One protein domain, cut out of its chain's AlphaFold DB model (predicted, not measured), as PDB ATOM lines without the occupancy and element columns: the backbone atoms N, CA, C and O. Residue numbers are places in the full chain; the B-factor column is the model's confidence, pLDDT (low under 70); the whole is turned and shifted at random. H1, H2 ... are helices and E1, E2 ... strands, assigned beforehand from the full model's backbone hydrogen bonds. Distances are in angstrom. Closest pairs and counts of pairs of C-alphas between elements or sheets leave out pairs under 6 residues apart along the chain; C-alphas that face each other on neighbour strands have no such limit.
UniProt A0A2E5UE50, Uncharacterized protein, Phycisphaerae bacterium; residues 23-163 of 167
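This is residues 23 to 163 of the 167 residues of an uncharacterized protein of Phycisphaerae bacterium (UniProt A0A2E5UE50). Two five-stranded antiparallel sheets lie face to face as a sandwich, their strands running nearly along one another, and a single helix, H1, sticks out from one end as an arm with its residues 150 to 163. One layer is E5, E6, E1, E8, E9 and the other is E4, E3, E2, E7, E10, each twisted, and the chain passes between the two layers five times. The printed part has 141 residues, with ten named strands, E1 to E10, followed by one named helix, H1, and its class is mostly strand. The whole is only just loose, close to compact, with a radius of gyration of the C-alphas of 17.5 A; it spans 65 by 29 by 23 A, and the body without the free residues of H1 spans 45 by 29 by 23 A.

In the first sheet, E1 is residues 23 to 33, 30.6 A from first to last C-alpha, and starts at C-alpha 23 at (-17.293, 12.143, 13.721). Beside it E6, residues 76 to 87, is the longest strand by residues and measures 32.2 A. E5 is residues 63 to 70, E8 residues 111 to 116 and E9 residues 122 to 125. In the second sheet, E2 is residues 39 to 44, E3 residues 50 to 55 and E4 residues 58 to 61. E7, residues 89 to 97, and E10, residues 137 to 145, each measure 26.7 A; E10 ends at C-alpha 145 at (-21.997, 17.436, 7.809). H1, residues 149 to 163, measures 22.1 A and ends at C-alpha 163 at (-0.917, 35.865, 17.838).

In the first sheet E5 and E9 are the edge strands. E1 and E6 are antiparallel at 163 degrees, with N 26 and O 84 within hydrogen-bond range at 2.8 A. E1 and E8 are antiparallel at 158 degrees, with N 29 and O 113 at 2.8 A. E5 and E6 form a hairpin, with N 67 and O 81 at 2.9 A, and E8 and E9 form another, with N 114 and O 122 at 2.8 A. In the second sheet E2, E3 and E4 form a meander, each strand the antiparallel neighbour of the one before; N 43 and O 52 are 2.8 A apart, and N 53 and O 60 are 2.8 A apart. E2 and E7 have N 42 and O 94 at 2.9 A, and E7 and E10 have N 93 and O 141 at 2.8 A. The two sheets form a sandwich, with 55 pairs of C-alphas within 10 A, best planes 18 degrees apart and strands at 11 degrees. Between edge strands E9 and E10, the closest C-alphas, those of Val 122 and Phe 143, are 7.2 A apart. E4 and E5 meet only through their link. H1 is not on either sheet, and 10 of its 11 O i to N i+4 pairs are within hydrogen-bond range.

The two C-alphas farthest apart, those of Pro 132 and Thr 163, are 65.6 A from each other. The printed part has no cut. The links E7 to E8, with 13 residues, and E9 to E10, with 11 residues, are long; the others are tight. Within the link E7 to E8, residues 104 to 105 pair antiparallel with residues 108 to 109. The mean pLDDT of the printed part is 85.9; residues 128 to 136 and 148 to 163 are under 70, and the mean of H1 is 57.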
ATOM      1  N   ALA A  23     -16.072  12.698  14.252       82.62
ATOM      2  CA  ALA A  23     -17.293  12.143  13.721       82.62
ATOM      3  C   ALA A  23     -18.448  12.824  14.456       82.62
ATOM      4  O   ALA A  23     -18.400  13.018  15.672       82.62
ATOM      5  N   GLU A  24     -19.424  13.273  13.687       91.25
ATOM      6  CA  GLU A  24     -20.581  14.001  14.161       91.25
ATOM      7  C   GLU A  24     -21.820  13.139  13.943       91.25
ATOM      8  O   GLU A  24     -21.971  12.498  12.897       91.25
ATOM      9  N   LEU A  25     -22.723  13.154  14.921       93.31
ATOM     10  CA  LEU A  25     -23.923  12.331  14.875       93.31
ATOM     11  C   LEU A  25     -24.912  12.871  13.834       93.31
ATOM     12  O   LEU A  25     -25.526  13.935  14.002       93.31
ATOM     13  N   VAL A  26     -25.109  12.091  12.779       95.69
ATOM     14  CA  VAL A  26     -26.113  12.300  11.738       95.69
ATOM     15  C   VAL A  26     -27.253  11.314  11.943       95.69
ATOM     16  O   VAL A  26     -27.044  10.116  12.122       95.69
ATOM     17  N   ASN A  27     -28.480  11.826  11.902       97.19
ATOM     18  CA  ASN A  27     -29.687  11.028  12.050       97.19
ATOM     19  C   ASN A  27     -30.336  10.812  10.684       97.19
ATOM     20  O   ASN A  27     -30.713  11.778  10.013       97.19
ATOM     21  N   ILE A  28     -30.510   9.549  10.314       97.69
ATOM     22  CA  ILE A  28     -31.231   9.109   9.126       97.69
ATOM     23  C   ILE A  28     -32.575   8.529   9.563       97.69
ATOM     24  O   ILE A  28     -32.625   7.593  10.362       97.69
ATOM     25  N   THR A  29     -33.664   9.058   9.015       97.44
ATOM     26  CA  THR A  29     -35.005   8.489   9.187       97.44
ATOM     27  C   THR A  29     -35.485   7.944   7.852       97.44
ATOM     28  O   THR A  29     -35.692   8.708   6.909       97.44
ATOM     29  N   HIS A  30     -35.669   6.629   7.772       96.19
ATOM     30  CA  HIS A  30     -36.229   5.943   6.614       96.19
ATOM     31  C   HIS A  30     -37.720   5.688   6.841       96.19
ATOM     32  O   HIS A  30     -38.113   4.924   7.726       96.19
ATOM     33  N   TYR A  31     -38.544   6.352   6.036       94.56
ATOM     34  CA  TYR A  31     -39.985   6.164   5.965       94.56
ATOM     35  C   TYR A  31     -40.282   5.148   4.865       94.56
ATOM     36  O   TYR A  31     -40.387   5.530   3.702       94.56
ATOM     37  N   ALA A  32     -40.386   3.873   5.233       92.19
ATOM     38  CA  ALA A  32     -40.628   2.802   4.277       92.19
ATOM     39  C   ALA A  32     -42.127   2.641   4.018       92.19
ATOM     40  O   ALA A  32     -42.942   2.665   4.945       92.19
ATOM     41  N   ASP A  33     -42.494   2.471   2.759       90.12
ATOM     42  CA  ASP A  33     -43.866   2.220   2.333       90.12
ATOM     43  C   ASP A  33     -44.314   0.786   2.709       90.12
ATOM     44  O   ASP A  33     -43.746   0.172   3.605       90.12
ATOM     45  N   ARG A  34     -45.370   0.233   2.102       89.62
ATOM     46  CA  ARG A  34     -45.813  -1.149   2.359       89.62
ATOM     47  C   ARG A  34     -44.704  -2.167   2.066       89.62
ATOM     48  O   ARG A  34     -44.622  -3.179   2.773       89.62
ATOM     49  N   TRP A  35     -43.913  -1.937   1.024       89.19
ATOM     50  CA  TRP A  35     -43.024  -2.926   0.435       89.19
ATOM     51  C   TRP A  35     -41.564  -2.579   0.701       89.19
ATOM     52  O   TRP A  35     -40.787  -2.345  -0.212       89.19
ATOM     53  N   LEU A  36     -41.141  -2.676   1.967       89.44
ATOM     54  CA  LEU A  36     -39.747  -2.425   2.371       89.44
ATOM     55  C   LEU A  36     -38.700  -3.121   1.470       89.44
ATOM     56  O   LEU A  36     -37.619  -2.583   1.262       89.44
ATOM     57  N   GLY A  37     -39.028  -4.295   0.922       89.31
ATOM     58  CA  GLY A  37     -38.169  -5.041   0.000       89.31
ATOM     59  C   GLY A  37     -37.827  -4.333  -1.319       89.31
ATOM     60  O   GLY A  37     -36.948  -4.820  -2.016       89.31
ATOM     61  N   GLU A  38     -38.490  -3.227  -1.666       88.44
ATOM     62  CA  GLU A  38     -38.176  -2.393  -2.839       88.44
ATOM     63  C   GLU A  38     -37.354  -1.141  -2.490       88.44
ATOM     64  O   GLU A  38     -36.903  -0.433  -3.388       88.44
ATOM     65  N   ASN A  39     -37.218  -0.829  -1.194       91.94
ATOM     66  CA  ASN A  39     -36.658   0.433  -0.734       91.94
ATOM     67  C   ASN A  39     -35.134   0.322  -0.601       91.94
ATOM     68  O   ASN A  39     -34.626  -0.245   0.375       91.94
ATOM     69  N   ASP A  40     -34.419   0.950  -1.531       94.56
ATOM     70  CA  ASP A  40     -32.962   0.905  -1.591       94.56
ATOM     71  C   ASP A  40     -32.362   2.303  -1.450       94.56
ATOM     72  O   ASP A  40     -32.683   3.217  -2.207       94.56
ATOM     73  N   TRP A  41     -31.444   2.500  -0.510       96.00
ATOM     74  CA  TRP A  41     -30.677   3.743  -0.450       96.00
ATOM     75  C   TRP A  41     -29.232   3.501  -0.071       96.00
ATOM     76  O   TRP A  41     -28.916   2.580   0.670       96.00
ATOM     77  N   GLN A  42     -28.343   4.354  -0.559       97.19
ATOM     78  CA  GLN A  42     -26.918   4.309  -0.266       97.19
ATOM     79  C   GLN A  42     -26.405   5.722  -0.005       97.19
ATOM     80  O   GLN A  42     -26.755   6.660  -0.719       97.19
ATOM     81  N   ILE A  43     -25.568   5.872   1.016       97.69
ATOM     82  CA  ILE A  43     -24.885   7.121   1.346       97.69
ATOM     83  C   ILE A  43     -23.417   6.963   0.968       97.69
ATOM     84  O   ILE A  43     -22.746   6.052   1.456       97.69
ATOM     85  N   TYR A  44     -22.929   7.875   0.138       97.31
ATOM     86  CA  TYR A  44     -21.545   7.946  -0.309       97.31
ATOM     87  C   TYR A  44     -20.872   9.200   0.236       97.31
ATOM     88  O   TYR A  44     -21.483  10.272   0.278       97.31
ATOM     89  N   ASP A  45     -19.611   9.069   0.634       96.06
ATOM     90  CA  ASP A  45     -18.759  10.208   0.957       96.06
ATOM     91  C   ASP A  45     -18.206  10.887  -0.315       96.06
ATOM     92  O   ASP A  45     -18.452  10.467  -1.450       96.06
ATOM     93  N   SER A  46     -17.426  11.953  -0.138       93.31
ATOM     94  CA  SER A  46     -16.798  12.673  -1.252       93.31
ATOM     95  C   SER A  46     -15.724  11.877  -2.007       93.31
ATOM     96  O   SER A  46     -15.330  12.289  -3.098       93.31
ATOM     97  N   ASN A  47     -15.222  10.780  -1.435       94.62
ATOM     98  CA  ASN A  47     -14.258   9.883  -2.077       94.62
ATOM     99  C   ASN A  47     -14.955   8.799  -2.914       94.62
ATOM    100  O   ASN A  47     -14.294   8.123  -3.702       94.62
ATOM    101  N   GLY A  48     -16.280   8.674  -2.790       93.75
ATOM    102  CA  GLY A  48     -17.082   7.636  -3.432       93.75
ATOM    103  C   GLY A  48     -17.211   6.362  -2.595       93.75
ATOM    104  O   GLY A  48     -17.718   5.365  -3.105       93.75
ATOM    105  N   ASP A  49     -16.783   6.384  -1.333       95.25
ATOM    106  CA  ASP A  49     -16.913   5.255  -0.420       95.25
ATOM    107  C   ASP A  49     -18.325   5.222   0.178       95.25
ATOM    108  O   ASP A  49     -18.855   6.234   0.647       95.25
ATOM    109  N   MET A  50     -18.951   4.042   0.165       96.06
ATOM    110  CA  MET A  50     -20.273   3.841   0.759       96.06
ATOM    111  C   MET A  50     -20.148   3.731   2.281       96.06
ATOM    112  O   MET A  50     -19.500   2.818   2.791       96.06
ATOM    113  N   VAL A  51     -20.801   4.638   3.008       95.81
ATOM    114  CA  VAL A  51     -20.735   4.702   4.480       95.81
ATOM    115  C   VAL A  51     -21.929   4.033   5.162       95.81
ATOM    116  O   VAL A  51     -21.811   3.553   6.290       95.81
ATOM    117  N   ALA A  52     -23.074   3.978   4.478       96.75
ATOM    118  CA  ALA A  52     -24.277   3.301   4.944       96.75
ATOM    119  C   ALA A  52     -25.234   3.003   3.789       96.75
ATOM    120  O   ALA A  52     -25.244   3.726   2.793       96.75
ATOM    121  N   ALA A  53     -26.062   1.973   3.942       97.06
ATOM    122  CA  ALA A  53     -27.064   1.602   2.956       97.06
ATOM    123  C   ALA A  53     -28.257   0.839   3.548       97.06
ATOM    124  O   ALA A  53     -28.172   0.245   4.626       97.06
ATOM    125  N   CYS A  54     -29.337   0.809   2.775       95.94
ATOM    126  CA  CYS A  54     -30.438  -0.141   2.834       95.94
ATOM    127  C   CYS A  54     -30.561  -0.816   1.462       95.94
ATOM    128  O   CYS A  54     -30.567  -0.118   0.450       95.94
ATOM    129  N   ASP A  55     -30.646  -2.143   1.449       94.56
ATOM    130  CA  ASP A  55     -30.879  -2.975   0.261       94.56
ATOM    131  C   ASP A  55     -32.028  -3.944   0.571       94.56
ATOM    132  O   ASP A  55     -31.893  -4.838   1.416       94.56
ATOM    133  N   GLY A  56     -33.204  -3.683   0.001       90.06
ATOM    134  CA  GLY A  56     -34.423  -4.462   0.204       90.06
ATOM    135  C   GLY A  56     -34.811  -4.642   1.677       90.06
ATOM    136  O   GLY A  56     -35.228  -5.728   2.092       90.06
ATOM    137  N   GLY A  57     -34.619  -3.607   2.500       88.19
ATOM    138  CA  GLY A  57     -34.863  -3.644   3.947       88.19
ATOM    139  C   GLY A  57     -33.715  -4.177   4.806       88.19
ATOM    140  O   GLY A  57     -33.848  -4.239   6.031       88.19
ATOM    141  N   SER A  58     -32.589  -4.547   4.197       94.12
ATOM    142  CA  SER A  58     -31.368  -4.929   4.909       94.12
ATOM    143  C   SER A  58     -30.462  -3.716   5.079       94.12
ATOM    144  O   SER A  58     -29.976  -3.156   4.104       94.12
ATOM    145  N   TYR A  59     -30.207  -3.321   6.326       95.81
ATOM    146  CA  TYR A  59     -29.407  -2.138   6.642       95.81
ATOM    147  C   TYR A  59     -27.946  -2.510   6.901       95.81
ATOM    148  O   TYR A  59     -27.662  -3.457   7.637       95.81
ATOM    149  N   SER A  60     -27.017  -1.743   6.332       95.94
ATOM    150  CA  SER A  60     -25.572  -1.923   6.501       95.94
ATOM    151  C   SER A  60     -24.852  -0.586   6.696       95.94
ATOM    152  O   SER A  60     -25.279   0.438   6.170       95.94
ATOM    153  N   GLY A  61     -23.774  -0.588   7.481       91.06
ATOM    154  CA  GLY A  61     -23.009   0.609   7.832       91.06
ATOM    155  C   GLY A  61     -22.503   0.568   9.273       91.06
ATOM    156  O   GLY A  61     -22.798  -0.365  10.025       91.06
ATOM    157  N   THR A  62     -21.737   1.586   9.658       86.75
ATOM    158  CA  THR A  62     -21.296   1.778  11.047       86.75
ATOM    159  C   THR A  62     -22.339   2.617  11.778       86.75
ATOM    160  O   THR A  62     -22.342   3.840  11.672       86.75
ATOM    161  N   PHE A  63     -23.267   1.957  12.471       92.38
ATOM    162  CA  PHE A  63     -24.368   2.626  13.166       92.38
ATOM    163  C   PHE A  63     -24.058   2.820  14.649       92.38
ATOM    164  O   PHE A  63     -23.759   1.858  15.353       92.38
ATOM    165  N   GLU A  64     -24.225   4.048  15.130       92.62
ATOM    166  CA  GLU A  64     -24.219   4.381  16.559       92.62
ATOM    167  C   GLU A  64     -25.545   3.999  17.227       92.62
ATOM    168  O   GLU A  64     -25.599   3.618  18.397       92.62
ATOM    169  N   SER A  65     -26.651   4.082  16.484       94.56
ATOM    170  CA  SER A  65     -27.957   3.636  16.964       94.56
ATOM    171  C   SER A  65     -28.845   3.154  15.825       94.56
ATOM    172  O   SER A  65     -28.739   3.614  14.691       94.56
ATOM    173  N   PHE A  66     -29.739   2.220  16.143       95.75
ATOM    174  CA  PHE A  66     -30.722   1.685  15.210       95.75
ATOM    175  C   PHE A  66     -32.014   1.380  15.966       95.75
ATOM    176  O   PHE A  66     -31.999   0.676  16.978       95.75
ATOM    177  N   SER A  67     -33.142   1.900  15.492       96.12
ATOM    178  CA  SER A  67     -34.460   1.585  16.048       96.12
ATOM    179  C   SER A  67     -35.541   1.605  14.974       96.12
ATOM    180  O   SER A  67     -35.375   2.198  13.911       96.12
ATOM    181  N   TYR A  68     -36.656   0.936  15.253       93.94
ATOM    182  CA  TYR A  68     -37.759   0.775  14.316       93.94
ATOM    183  C   TYR A  68     -39.098   0.893  15.037       93.94
ATOM    184  O   TYR A  68     -39.297   0.297  16.098       93.94
ATOM    185  N   THR A  69     -40.029   1.609  14.411       93.75
ATOM    186  CA  THR A  69     -41.426   1.686  14.831       93.75
ATOM    187  C   THR A  69     -42.311   1.136  13.724       93.75
ATOM    188  O   THR A  69     -42.357   1.683  12.621       93.75
ATOM    189  N   ASN A  70     -43.052   0.073  14.034       86.31
ATOM    190  CA  ASN A  70     -44.063  -0.476  13.138       86.31
ATOM    191  C   ASN A  70     -45.273   0.465  13.045       86.31
ATOM    192  O   ASN A  70     -45.688   1.041  14.055       86.31
ATOM    193  N   ASN A  71     -45.843   0.606  11.847       82.25
ATOM    194  CA  ASN A  71     -47.079   1.351  11.656       82.25
ATOM    195  C   ASN A  71     -48.262   0.396  11.433       82.25
ATOM    196  O   ASN A  71     -48.197  -0.530  10.631       82.25
ATOM    197  N   SER A  72     -49.377   0.646  12.122       79.25
ATOM    198  CA  SER A  72     -50.611  -0.130  11.962       79.25
ATOM    199  C   SER A  72     -51.362   0.167  10.657       79.25
ATOM    200  O   SER A  72     -52.333  -0.520  10.340       79.25
ATOM    201  N   ALA A  73     -50.981   1.219   9.927       78.19
ATOM    202  CA  ALA A  73     -51.587   1.562   8.648       78.19
ATOM    203  C   ALA A  73     -51.280   0.492   7.597       78.19
ATOM    204  O   ALA A  73     -50.161   0.005   7.475       78.19
ATOM    205  N   THR A  74     -52.269   0.165   6.766       82.12
ATOM    206  CA  THR A  74     -52.062  -0.813   5.696       82.12
ATOM    207  C   THR A  74     -51.060  -0.332   4.656       82.12
ATOM    208  O   THR A  74     -50.507  -1.176   3.976       82.12
ATOM    209  N   SER A  75     -50.804   0.968   4.532       83.06
ATOM    210  CA  SER A  75     -49.937   1.555   3.508       83.06
ATOM    211  C   SER A  75     -48.506   1.885   3.927       83.06
ATOM    212  O   SER A  75     -47.719   2.283   3.079       83.06
ATOM    213  N   HIS A  76     -48.164   1.745   5.205       87.62
ATOM    214  CA  HIS A  76     -46.871   2.152   5.755       87.62
ATOM    215  C   HIS A  76     -46.320   0.970   6.550       87.62
ATOM    216  O   HIS A  76     -46.935   0.566   7.531       87.62
ATOM    217  N   TRP A  77     -45.191   0.392   6.137       89.31
ATOM    218  CA  TRP A  77     -44.570  -0.718   6.868       89.31
ATOM    219  C   TRP A  77     -44.012  -0.259   8.217       89.31
ATOM    220  O   TRP A  77     -44.214  -0.893   9.257       89.31
ATOM    221  N   GLY A  78     -43.330   0.880   8.215       93.00
ATOM    222  CA  GLY A  78     -42.924   1.578   9.419       93.00
ATOM    223  C   GLY A  78     -41.758   2.523   9.181       93.00
ATOM    224  O   GLY A  78     -41.322   2.757   8.057       93.00
ATOM    225  N   THR A  79     -41.265   3.078  10.280       95.25
ATOM    226  CA  THR A  79     -40.209   4.087  10.264       95.25
ATOM    227  C   THR A  79     -38.973   3.545  10.961       95.25
ATOM    228  O   THR A  79     -39.061   3.066  12.094       95.25
ATOM    229  N   VAL A  80     -37.827   3.618  10.287       96.12
ATOM    230  CA  VAL A  80     -36.521   3.228  10.831       96.12
ATOM    231  C   VAL A  80     -35.712   4.479  11.131       96.12
ATOM    232  O   VAL A  80     -35.627   5.379  10.301       96.12
ATOM    233  N   PHE A  81     -35.115   4.521  12.316       96.94
ATOM    234  CA  PHE A  81     -34.261   5.603  12.785       96.94
ATOM    235  C   PHE A  81     -32.848   5.068  12.975       96.94
ATOM    236  O   PHE A  81     -32.649   4.070  13.674       96.94
ATOM    237  N   ILE A  82     -31.879   5.738  12.365       97.75
ATOM    238  CA  ILE A  82     -30.481   5.322  12.332       97.75
ATOM    239  C   ILE A  82     -29.626   6.517  12.737       97.75
ATOM    240  O   ILE A  82     -29.754   7.594  12.157       97.75
ATOM    241  N   GLY A  83     -28.758   6.331  13.725       96.94
ATOM    242  CA  GLY A  83     -27.697   7.278  14.056       96.94
ATOM    243  C   GLY A  83     -26.380   6.799  13.463       96.94
ATOM    244  O   GLY A  83     -26.022   5.634  13.642       96.94
ATOM    245  N   ILE A  84     -25.675   7.681  12.762       95.25
ATOM    246  CA  ILE A  84     -24.412   7.388  12.082       95.25
ATOM    247  C   ILE A  84     -23.409   8.480  12.430       95.25
ATOM    248  O   ILE A  84     -23.724   9.665  12.328       95.25
ATOM    249  N   ASP A  85     -22.203   8.069  12.792       93.50
ATOM    250  CA  ASP A  85     -21.082   8.965  13.039       93.50
ATOM    251  C   ASP A  85     -20.357   9.255  11.721       93.50
ATOM    252  O   ASP A  85     -19.687   8.393  11.145       93.50
ATOM    253  N   LEU A  86     -20.517  10.481  11.219       92.50
ATOM    254  CA  LEU A  86     -19.941  10.921   9.950       92.50
ATOM    255  C   LEU A  86     -18.936  12.046  10.169       92.50
ATOM    256  O   LEU A  86     -19.171  12.979  10.931       92.50
ATOM    257  N   ALA A  87     -17.804  11.979   9.477       91.38
ATOM    258  CA  ALA A  87     -16.859  13.084   9.448       91.38
ATOM    259  C   ALA A  87     -17.499  14.334   8.818       91.38
ATOM    260  O   ALA A  87     -18.362  14.243   7.948       91.38
ATOM    261  N   ALA A  88     -17.029  15.519   9.211       90.69
ATOM    262  CA  ALA A  88     -17.400  16.747   8.516       90.69
ATOM    263  C   ALA A  88     -17.031  16.658   7.024       90.69
ATOM    264  O   ALA A  88     -15.893  16.334   6.676       90.69
ATOM    265  N   GLY A  89     -17.985  16.967   6.148       92.88
ATOM    266  CA  GLY A  89     -17.823  16.783   4.709       92.88
ATOM    267  C   GLY A  89     -19.147  16.734   3.957       92.88
ATOM    268  O   GLY A  89     -20.221  16.830   4.551       92.88
ATOM    269  N   SER A  90     -19.062  16.605   2.635       95.44
ATOM    270  CA  SER A  90     -20.224  16.464   1.759       95.44
ATOM    271  C   SER A  90     -20.483  15.000   1.438       95.44
ATOM    272  O   SER A  90     -19.552  14.245   1.159       95.44
ATOM    273  N   TYR A  91     -21.759  14.641   1.432       97.12
ATOM    274  CA  TYR A  91     -22.239  13.292   1.191       97.12
ATOM    275  C   TYR A  91     -23.337  13.312   0.133       97.12
ATOM    276  O   TYR A  91     -24.116  14.266   0.042       97.12
ATOM    277  N   ASN A  92     -23.407  12.239  -0.648       97.81
ATOM    278  CA  ASN A  92     -24.465  11.999  -1.618       97.81
ATOM    279  C   ASN A  92     -25.311  10.814  -1.163       97.81
ATOM    280  O   ASN A  92     -24.782   9.763  -0.817       97.81
ATOM    281  N   VAL A  93     -26.627  10.982  -1.189       97.50
ATOM    282  CA  VAL A  93     -27.578   9.897  -0.989       97.50
ATOM    283  C   VAL A  93     -28.149   9.518  -2.339       97.50
ATOM    284  O   VAL A  93     -28.666  10.376  -3.054       97.50
ATOM    285  N   GLN A  94     -28.091   8.235  -2.657       96.31
ATOM    286  CA  GLN A  94     -28.767   7.630  -3.794       96.31
ATOM    287  C   GLN A  94     -29.939   6.819  -3.267       96.31
ATOM    288  O   GLN A  94     -29.803   6.121  -2.270       96.31
ATOM    289  N   MET A  95     -31.093   6.951  -3.908       94.69
ATOM    290  CA  MET A  95     -32.315   6.235  -3.563       94.69
ATOM    291  C   MET A  95     -32.835   5.552  -4.819       94.69
ATOM    292  O   MET A  95     -32.869   6.173  -5.885       94.69
ATOM    293  N   GLN A  96     -33.240   4.298  -4.687       92.69
ATOM    294  CA  GLN A  96     -33.760   3.469  -5.759       92.69
ATOM    295  C   GLN A  96     -35.014   2.743  -5.276       92.69
ATOM    296  O   GLN A  96     -35.196   2.456  -4.093       92.69
ATOM    297  N   ASP A  97     -35.893   2.492  -6.225       89.75
ATOM    298  CA  ASP A  97     -37.105   1.721  -6.065       89.75
ATOM    299  C   ASP A  97     -37.127   0.665  -7.165       89.75
ATOM    300  O   ASP A  97     -37.164   0.990  -8.356       89.75
ATOM    301  N   THR A  98     -37.093  -0.600  -6.755       87.81
ATOM    302  CA  THR A  98     -37.058  -1.736  -7.675       87.81
ATOM    303  C   THR A  98     -38.371  -1.907  -8.460       87.81
ATOM    304  O   THR A  98     -38.343  -2.456  -9.567       87.81
ATOM    305  N   TYR A  99     -39.518  -1.447  -7.947       87.38
ATOM    306  CA  TYR A  99     -40.832  -1.645  -8.581       87.38
ATOM    307  C   TYR A  99     -41.227  -0.509  -9.531       87.38
ATOM    308  O   TYR A  99     -41.937  -0.753 -10.513       87.38
ATOM    309  N   GLY A 100     -40.672   0.685  -9.336       85.56
ATOM    310  CA  GLY A 100     -40.800   1.822 -10.246       85.56
ATOM    311  C   GLY A 100     -42.051   2.677 -10.030       85.56
ATOM    312  O   GLY A 100     -42.299   3.599 -10.813       85.56
ATOM    313  N   ASP A 101     -42.830   2.409  -8.983       81.00
ATOM    314  CA  ASP A 101     -43.973   3.200  -8.520       81.00
ATOM    315  C   ASP A 101     -43.597   4.251  -7.453       81.00
ATOM    316  O   ASP A 101     -44.426   5.073  -7.039       81.00
ATOM    317  N   GLY A 102     -42.306   4.370  -7.155       87.81
ATOM    318  CA  GLY A 102     -41.768   5.107  -6.025       87.81
ATOM    319  C   GLY A 102     -41.991   4.333  -4.732       87.81
ATOM    320  O   GLY A 102     -42.692   3.336  -4.705       87.81
ATOM    321  N   TRP A 103     -41.475   4.852  -3.624       91.06
ATOM    322  CA  TRP A 103     -41.761   4.299  -2.298       91.06
ATOM    323  C   TRP A 103     -43.150   4.746  -1.852       91.06
ATOM    324  O   TRP A 103     -43.301   5.513  -0.903       91.06
ATOM    325  N   ALA A 104     -44.183   4.386  -2.604       88.38
ATOM    326  CA  ALA A 104     -45.514   4.931  -2.441       88.38
ATOM    327  C   ALA A 104     -46.570   3.839  -2.567       88.38
ATOM    328  O   ALA A 104     -46.788   3.267  -3.629       88.38
ATOM    329  N   TRP A 105     -47.333   3.645  -1.493       87.62
ATOM    330  CA  TRP A 105     -48.454   2.716  -1.480       87.62
ATOM    331  C   TRP A 105     -49.704   3.379  -0.910       87.62
ATOM    332  O   TRP A 105     -49.714   3.932   0.194       87.62
ATOM    333  N   GLY A 106     -50.816   3.303  -1.642       86.19
ATOM    334  CA  GLY A 106     -52.065   3.954  -1.244       86.19
ATOM    335  C   GLY A 106     -51.894   5.470  -1.095       86.19
ATOM    336  O   GLY A 106     -51.571   6.155  -2.057       86.19
ATOM    337  N   SER A 107     -52.146   6.007   0.103       86.06
ATOM    338  CA  SER A 107     -51.980   7.439   0.403       86.06
ATOM    339  C   SER A 107     -50.636   7.790   1.048       86.06
ATOM    340  O   SER A 107     -50.436   8.942   1.429       86.06
ATOM    341  N   PHE A 108     -49.769   6.805   1.284       88.81
ATOM    342  CA  PHE A 108     -48.475   7.024   1.915       88.81
ATOM    343  C   PHE A 108     -47.397   7.190   0.847       88.81
ATOM    344  O   PHE A 108     -47.379   6.445  -0.128       88.81
ATOM    345  N   VAL A 109     -46.506   8.157   1.060       90.69
ATOM    346  CA  VAL A 109     -45.302   8.360   0.251       90.69
ATOM    347  C   VAL A 109     -44.119   8.375   1.208       90.69
ATOM    348  O   VAL A 109     -44.023   9.247   2.073       90.69
ATOM    349  N   GLY A 110     -43.263   7.379   1.059       92.00
ATOM    350  CA  GLY A 110     -42.034   7.181   1.794       92.00
ATOM    351  C   GLY A 110     -40.903   8.090   1.328       92.00
ATOM    352  O   GLY A 110     -41.017   8.883   0.385       92.00
ATOM    353  N   GLY A 111     -39.784   7.980   2.028       94.62
ATOM    354  CA  GLY A 111     -38.616   8.801   1.768       94.62
ATOM    355  C   GLY A 111     -37.542   8.676   2.831       94.62
ATOM    356  O   GLY A 111     -37.664   7.927   3.804       94.62
ATOM    357  N   LEU A 112     -36.489   9.463   2.648       96.50
ATOM    358  CA  LEU A 112     -35.374   9.566   3.572       96.50
ATOM    359  C   LEU A 112     -35.292  10.987   4.130       96.50
ATOM    360  O   LEU A 112     -35.314  11.965   3.382       96.50
ATOM    361  N   MET A 113     -35.168  11.099   5.448       97.50
ATOM    362  CA  MET A 113     -34.804  12.342   6.120       97.50
ATOM    363  C   MET A 113     -33.383  12.239   6.657       97.50
ATOM    364  O   MET A 113     -33.050  11.271   7.334       97.50
ATOM    365  N   VAL A 114     -32.583  13.270   6.417       97.75
ATOM    366  CA  VAL A 114     -31.260  13.464   7.015       97.75
ATOM    367  C   VAL A 114     -31.321  14.677   7.938       97.75
ATOM    368  O   VAL A 114     -31.794  15.743   7.542       97.75
ATOM    369  N   SER A 115     -30.869  14.517   9.178       96.88
ATOM    370  CA  SER A 115     -30.864  15.558  10.215       96.88
ATOM    371  C   SER A 115     -29.718  15.343  11.215       96.88
ATOM    372  O   SER A 115     -28.850  14.503  10.991       96.88
ATOM    373  N   GLY A 116     -29.683  16.093  12.319       94.06
ATOM    374  CA  GLY A 116     -28.574  16.050  13.281       94.06
ATOM    375  C   GLY A 116     -27.494  17.068  12.928       94.06
ATOM    376  O   GLY A 116     -27.815  18.231  12.682       94.06
ATOM    377  N   ALA A 117     -26.229  16.649  12.908       93.56
ATOM    378  CA  ALA A 117     -25.076  17.511  12.644       93.56
ATOM    379  C   ALA A 117     -24.877  17.859  11.153       93.56
ATOM    380  O   ALA A 117     -23.799  17.692  10.590       93.56
ATOM    381  N   VAL A 118     -25.921  18.362  10.494       93.94
ATOM    382  CA  VAL A 118     -25.909  18.748   9.073       93.94
ATOM    383  C   VAL A 118     -26.229  20.233   8.887       93.94
ATOM    384  O   VAL A 118     -26.916  20.820   9.719       93.94
ATOM    385  N   GLU A 119     -25.757  20.847   7.794       93.25
ATOM    386  CA  GLU A 119     -25.994  22.275   7.486       93.25
ATOM    387  C   GLU A 119     -27.486  22.632   7.462       93.25
ATOM    388  O   GLU A 119     -27.907  23.670   7.971       93.25
ATOM    389  N   SER A 120     -28.285  21.751   6.868       93.19
ATOM    390  CA  SER A 120     -29.738  21.819   6.858       93.19
ATOM    391  C   SER A 120     -30.279  20.403   6.852       93.19
ATOM    392  O   SER A 120     -29.745  19.535   6.163       93.19
ATOM    393  N   SER A 121     -31.370  20.172   7.582       95.75
ATOM    394  CA  SER A 121     -32.098  18.914   7.434       95.75
ATOM    395  C   SER A 121     -32.667  18.817   6.020       95.75
ATOM    396  O   SER A 121     -33.153  19.813   5.476       95.75
ATOM    397  N   VAL A 122     -32.600  17.625   5.434       96.81
ATOM    398  CA  VAL A 122     -33.088  17.343   4.081       96.81
ATOM    399  C   VAL A 122     -34.094  16.210   4.167       96.81
ATOM    400  O   VAL A 122     -33.833  15.203   4.816       96.81
ATOM    401  N   TYR A 123     -35.242  16.378   3.520       95.81
ATOM    402  CA  TYR A 123     -36.201  15.305   3.299       95.81
ATOM    403  C   TYR A 123     -36.348  15.093   1.799       95.81
ATOM    404  O   TYR A 123     -36.661  16.040   1.075       95.81
ATOM    405  N   GLN A 124     -36.139  13.861   1.348       95.62
ATOM    406  CA  GLN A 124     -36.329  13.467  -0.037       95.62
ATOM    407  C   GLN A 124     -37.284  12.280  -0.091       95.62
ATOM    408  O   GLN A 124     -37.006  11.216   0.458       95.62
ATOM    409  N   SER A 125     -38.404  12.460  -0.782       92.06
ATOM    410  CA  SER A 125     -39.307  11.371  -1.142       92.06
ATOM    411  C   SER A 125     -38.946  10.800  -2.509       92.06
ATOM    412  O   SER A 125     -38.444  11.529  -3.373       92.06
ATOM    413  N   LEU A 126     -39.281   9.532  -2.735       87.31
ATOM    414  CA  LEU A 126     -39.249   8.920  -4.059       87.31
ATOM    415  C   LEU A 126     -40.686   8.609  -4.484       87.31
ATOM    416  O   LEU A 126     -41.306   7.691  -3.967       87.31
ATOM    417  N   SER A 127     -41.233   9.416  -5.392       81.19
ATOM    418  CA  SER A 127     -42.593   9.261  -5.923       81.19
ATOM    419  C   SER A 127     -42.542   9.020  -7.427       81.19
ATOM    420  O   SER A 127     -41.883   9.793  -8.129       81.19
ATOM    421  N   SER A 128     -43.259   8.021  -7.946       69.19
ATOM    422  CA  SER A 128     -43.470   7.916  -9.394       69.19
ATOM    423  C   SER A 128     -44.465   8.965  -9.896       69.19
ATOM    424  O   SER A 128     -45.418   9.358  -9.214       69.19
ATOM    425  N   ALA A 129     -44.271   9.415 -11.135       54.06
ATOM    426  CA  ALA A 129     -45.317  10.098 -11.880       54.06
ATOM    427  C   ALA A 129     -46.326   9.049 -12.379       54.06
ATOM    428  O   ALA A 129     -46.168   8.523 -13.471       54.06
ATOM    429  N   ALA A 130     -47.325   8.729 -11.551       45.34
ATOM    430  CA  ALA A 130     -48.548   7.981 -11.870       45.34
ATOM    431  C   ALA A 130     -48.451   6.953 -13.023       45.34
ATOM    432  O   ALA A 130     -48.815   7.238 -14.165       45.34
ATOM    433  N   GLY A 131     -48.075   5.717 -12.699       47.22
ATOM    434  CA  GLY A 131     -48.267   4.555 -13.569       47.22
ATOM    435  C   GLY A 131     -47.395   3.374 -13.145       47.22
ATOM    436  O   GLY A 131     -46.334   3.604 -12.575       47.22
ATOM    437  N   PRO A 132     -47.800   2.118 -13.416       46.75
ATOM    438  CA  PRO A 132     -46.948   0.951 -13.213       46.75
ATOM    439  C   PRO A 132     -45.863   0.950 -14.298       46.75
ATOM    440  O   PRO A 132     -45.955   0.240 -15.300       46.75
ATOM    441  N   SER A 133     -44.873   1.827 -14.164       49.09
ATOM    442  CA  SER A 133     -43.672   1.804 -14.986       49.09
ATOM    443  C   SER A 133     -42.725   0.774 -14.397       49.09
ATOM    444  O   SER A 133     -42.087   1.020 -13.386       49.09
ATOM    445  N   SER A 134     -42.630  -0.377 -15.060       47.78
ATOM    446  CA  SER A 134     -41.745  -1.515 -14.769       47.78
ATOM    447  C   SER A 134     -40.247  -1.209 -14.964       47.78
ATOM    448  O   SER A 134     -39.491  -2.030 -15.481       47.78
ATOM    449  N   SER A 135     -39.829   0.007 -14.640       55.59
ATOM    450  CA  SER A 135     -38.471   0.518 -14.740       55.59
ATOM    451  C   SER A 135     -38.237   1.312 -13.469       55.59
ATOM    452  O   SER A 135     -38.918   2.317 -13.271       55.59
ATOM    453  N   GLY A 136     -37.338   0.818 -12.616       63.25
ATOM    454  CA  GLY A 136     -37.128   1.352 -11.276       63.25
ATOM    455  C   GLY A 136     -37.018   2.877 -11.231       63.25
ATOM    456  O   GLY A 136     -36.480   3.508 -12.146       63.25
ATOM    457  N   SER A 137     -37.565   3.465 -10.173       82.19
ATOM    458  CA  SER A 137     -37.482   4.901  -9.924       82.19
ATOM    459  C   SER A 137     -36.203   5.189  -9.146       82.19
ATOM    460  O   SER A 137     -35.799   4.398  -8.299       82.19
ATOM    461  N   ALA A 138     -35.536   6.304  -9.428       87.88
ATOM    462  CA  ALA A 138     -34.334   6.691  -8.701       87.88
ATOM    463  C   ALA A 138     -34.282   8.201  -8.484       87.88
ATOM    464  O   ALA A 138     -34.665   8.989  -9.351       87.88
ATOM    465  N   THR A 139     -33.768   8.608  -7.328       92.00
ATOM    466  CA  THR A 139     -33.446  10.005  -7.032       92.00
ATOM    467  C   THR A 139     -32.156  10.085  -6.231       92.00
ATOM    468  O   THR A 139     -31.678   9.095  -5.683       92.00
ATOM    469  N   SER A 140     -31.563  11.272  -6.172       93.88
ATOM    470  CA  SER A 140     -30.412  11.518  -5.312       93.88
ATOM    471  C   SER A 140     -30.436  12.933  -4.767       93.88
ATOM    472  O   SER A 140     -30.995  13.844  -5.383       93.88
ATOM    473  N   PHE A 141     -29.819  13.121  -3.608       95.69
ATOM    474  CA  PHE A 141     -29.653  14.432  -2.997       95.69
ATOM    475  C   PHE A 141     -28.343  14.492  -2.221       95.69
ATOM    476  O   PHE A 141     -27.735  13.470  -1.911       95.69
ATOM    477  N   ASN A 142     -27.897  15.707  -1.916       96.88
ATOM    478  CA  ASN A 142     -26.669  15.932  -1.166       96.88
ATOM    479  C   ASN A 142     -26.985  16.527   0.204       96.88
ATOM    480  O   ASN A 142     -27.954  17.272   0.355       96.88
ATOM    481  N   PHE A 143     -26.124  16.245   1.174       96.06
ATOM    482  CA  PHE A 143     -26.085  16.951   2.450       96.06
ATOM    483  C   PHE A 143     -24.634  17.192   2.871       96.06
ATOM    484  O   PHE A 143     -23.716  16.511   2.410       96.06
ATOM    485  N   THR A 144     -24.431  18.166   3.754       96.00
ATOM    486  CA  THR A 144     -23.114  18.491   4.307       96.00
ATOM    487  C   THR A 144     -23.161  18.346   5.820       96.00
ATOM    488  O   THR A 144     -24.033  18.926   6.470       96.00
ATOM    489  N   VAL A 145     -22.220  17.584   6.369       94.25
ATOM    490  CA  VAL A 145     -21.997  17.436   7.809       94.25
ATOM    491  C   VAL A 145     -21.159  18.608   8.297       94.25
ATOM    492  O   VAL A 145     -20.083  18.880   7.754       94.25
ATOM    493  N   VAL A 146     -21.649  19.304   9.321       90.56
ATOM    494  CA  VAL A 146     -20.951  20.443   9.926       90.56
ATOM    495  C   VAL A 146     -20.201  20.001  11.178       90.56
ATOM    496  O   VAL A 146     -20.765  19.262  11.981       90.56
ATOM    497  N   PRO A 147     -18.964  20.480  11.404       83.44
ATOM    498  CA  PRO A 147     -18.274  20.239  12.664       83.44
ATOM    499  C   PRO A 147     -19.083  20.763  13.853       83.44
ATOM    500  O   PRO A 147     -19.684  21.842  13.767       83.44
ATOM    501  N   ALA A 148     -19.011  20.077  14.995       69.62
ATOM    502  CA  ALA A 148     -19.608  20.539  16.235       69.62
ATOM    503  C   ALA A 148     -19.159  21.981  16.529       69.62
ATOM    504  O   ALA A 148     -17.970  22.305  16.392       69.62
ATOM    505  N   PRO A 149     -20.054  22.853  17.030       62.25
ATOM    506  CA  PRO A 149     -19.707  24.233  17.373       62.25
ATOM    507  C   PRO A 149     -18.463  24.362  18.275       62.25
ATOM    508  O   PRO A 149     -17.707  25.329  18.169       62.25
ATOM    509  N   GLY A 150     -18.203  23.366  19.133       56.03
ATOM    510  CA  GLY A 150     -17.013  23.304  19.987       56.03
ATOM    511  C   GLY A 150     -15.693  23.099  19.229       56.03
ATOM    512  O   GLY A 150     -14.674  23.671  19.621       56.03
ATOM    513  N   ALA A 151     -15.701  22.355  18.120       58.38
ATOM    514  CA  ALA A 151     -14.519  22.145  17.284       58.38
ATOM    515  C   ALA A 151     -14.088  23.448  16.586       58.38
ATOM    516  O   ALA A 151     -12.898  23.777  16.543       58.38
ATOM    517  N   LEU A 152     -15.058  24.249  16.129       59.25
ATOM    518  CA  LEU A 152     -14.806  25.574  15.551       59.25
ATOM    519  C   LEU A 152     -14.261  26.560  16.596       59.25
ATOM    520  O   LEU A 152     -13.330  27.319  16.313       59.25
ATOM    521  N   ALA A 153     -14.797  26.529  17.820       58.47
ATOM    522  CA  ALA A 153     -14.346  27.392  18.910       58.47
ATOM    523  C   ALA A 153     -12.890  27.111  19.319       58.47
ATOM    524  O   ALA A 153     -12.129  28.049  19.572       58.47
ATOM    525  N   LEU A 154     -12.471  25.840  19.337       56.72
ATOM    526  CA  LEU A 154     -11.092  25.469  19.656       56.72
ATOM    527  C   LEU A 154     -10.109  25.906  18.559       56.72
ATOM    528  O   LEU A 154      -9.029  26.406  18.877       56.72
ATOM    529  N   LEU A 155     -10.497  25.798  17.283       57.53
ATOM    530  CA  LEU A 155      -9.697  26.303  16.163       57.53
ATOM    531  C   LEU A 155      -9.532  27.831  16.232       57.53
ATOM    532  O   LEU A 155      -8.421  28.350  16.092       57.53
ATOM    533  N   GLY A 156     -10.621  28.552  16.520       59.50
ATOM    534  CA  GLY A 156     -10.589  30.001  16.728       59.50
ATOM    535  C   GLY A 156      -9.704  30.411  17.911       59.50
ATOM    536  O   GLY A 156      -8.913  31.351  17.806       59.50
ATOM    537  N   LEU A 157      -9.765  29.671  19.021       56.91
ATOM    538  CA  LEU A 157      -8.946  29.932  20.204       56.91
ATOM    539  C   LEU A 157      -7.457  29.627  19.964       56.91
ATOM    540  O   LEU A 157      -6.602  30.394  20.408       56.91
ATOM    541  N   ALA A 158      -7.131  28.564  19.225       57.53
ATOM    542  CA  ALA A 158      -5.756  28.235  18.845       57.53
ATOM    543  C   ALA A 158      -5.124  29.324  17.954       57.53
ATOM    544  O   ALA A 158      -3.975  29.718  18.173       57.53
ATOM    545  N   GLY A 159      -5.889  29.885  17.008       58.53
ATOM    546  CA  GLY A 159      -5.446  31.017  16.182       58.53
ATOM    547  C   GLY A 159      -5.189  32.299  16.989       58.53
ATOM    548  O   GLY A 159      -4.214  33.020  16.751       58.53
ATOM    549  N   ILE A 160      -6.014  32.560  18.006       55.75
ATOM    550  CA  ILE A 160      -5.862  33.707  18.917       55.75
ATOM    551  C   ILE A 160      -4.696  33.500  19.902       55.75
ATOM    552  O   ILE A 160      -3.967  34.444  20.214       55.75
ATOM    553  N   ALA A 161      -4.453  32.275  20.369       56.25
ATOM    554  CA  ALA A 161      -3.323  31.969  21.247       56.25
ATOM    555  C   ALA A 161      -1.961  32.134  20.538       56.25
ATOM    556  O   ALA A 161      -0.985  32.551  21.167       56.25
ATOM    557  N   GLY A 162      -1.893  31.884  19.225       54.72
ATOM    558  CA  GLY A 162      -0.675  32.045  18.421       54.72
ATOM    559  C   GLY A 162      -0.258  33.498  18.148       54.72
ATOM    560  O   GLY A 162       0.925  33.776  17.947       54.72
ATOM    561  N   THR A 163      -1.190  34.455  18.184       54.50
ATOM    562  CA  THR A 163      -0.917  35.865  17.838       54.50
ATOM    563  C   THR A 163      -0.381  36.705  19.003       54.50
ATOM    564  O   THR A 163       0.180  37.776  18.780       54.50
TER     565      THR A 163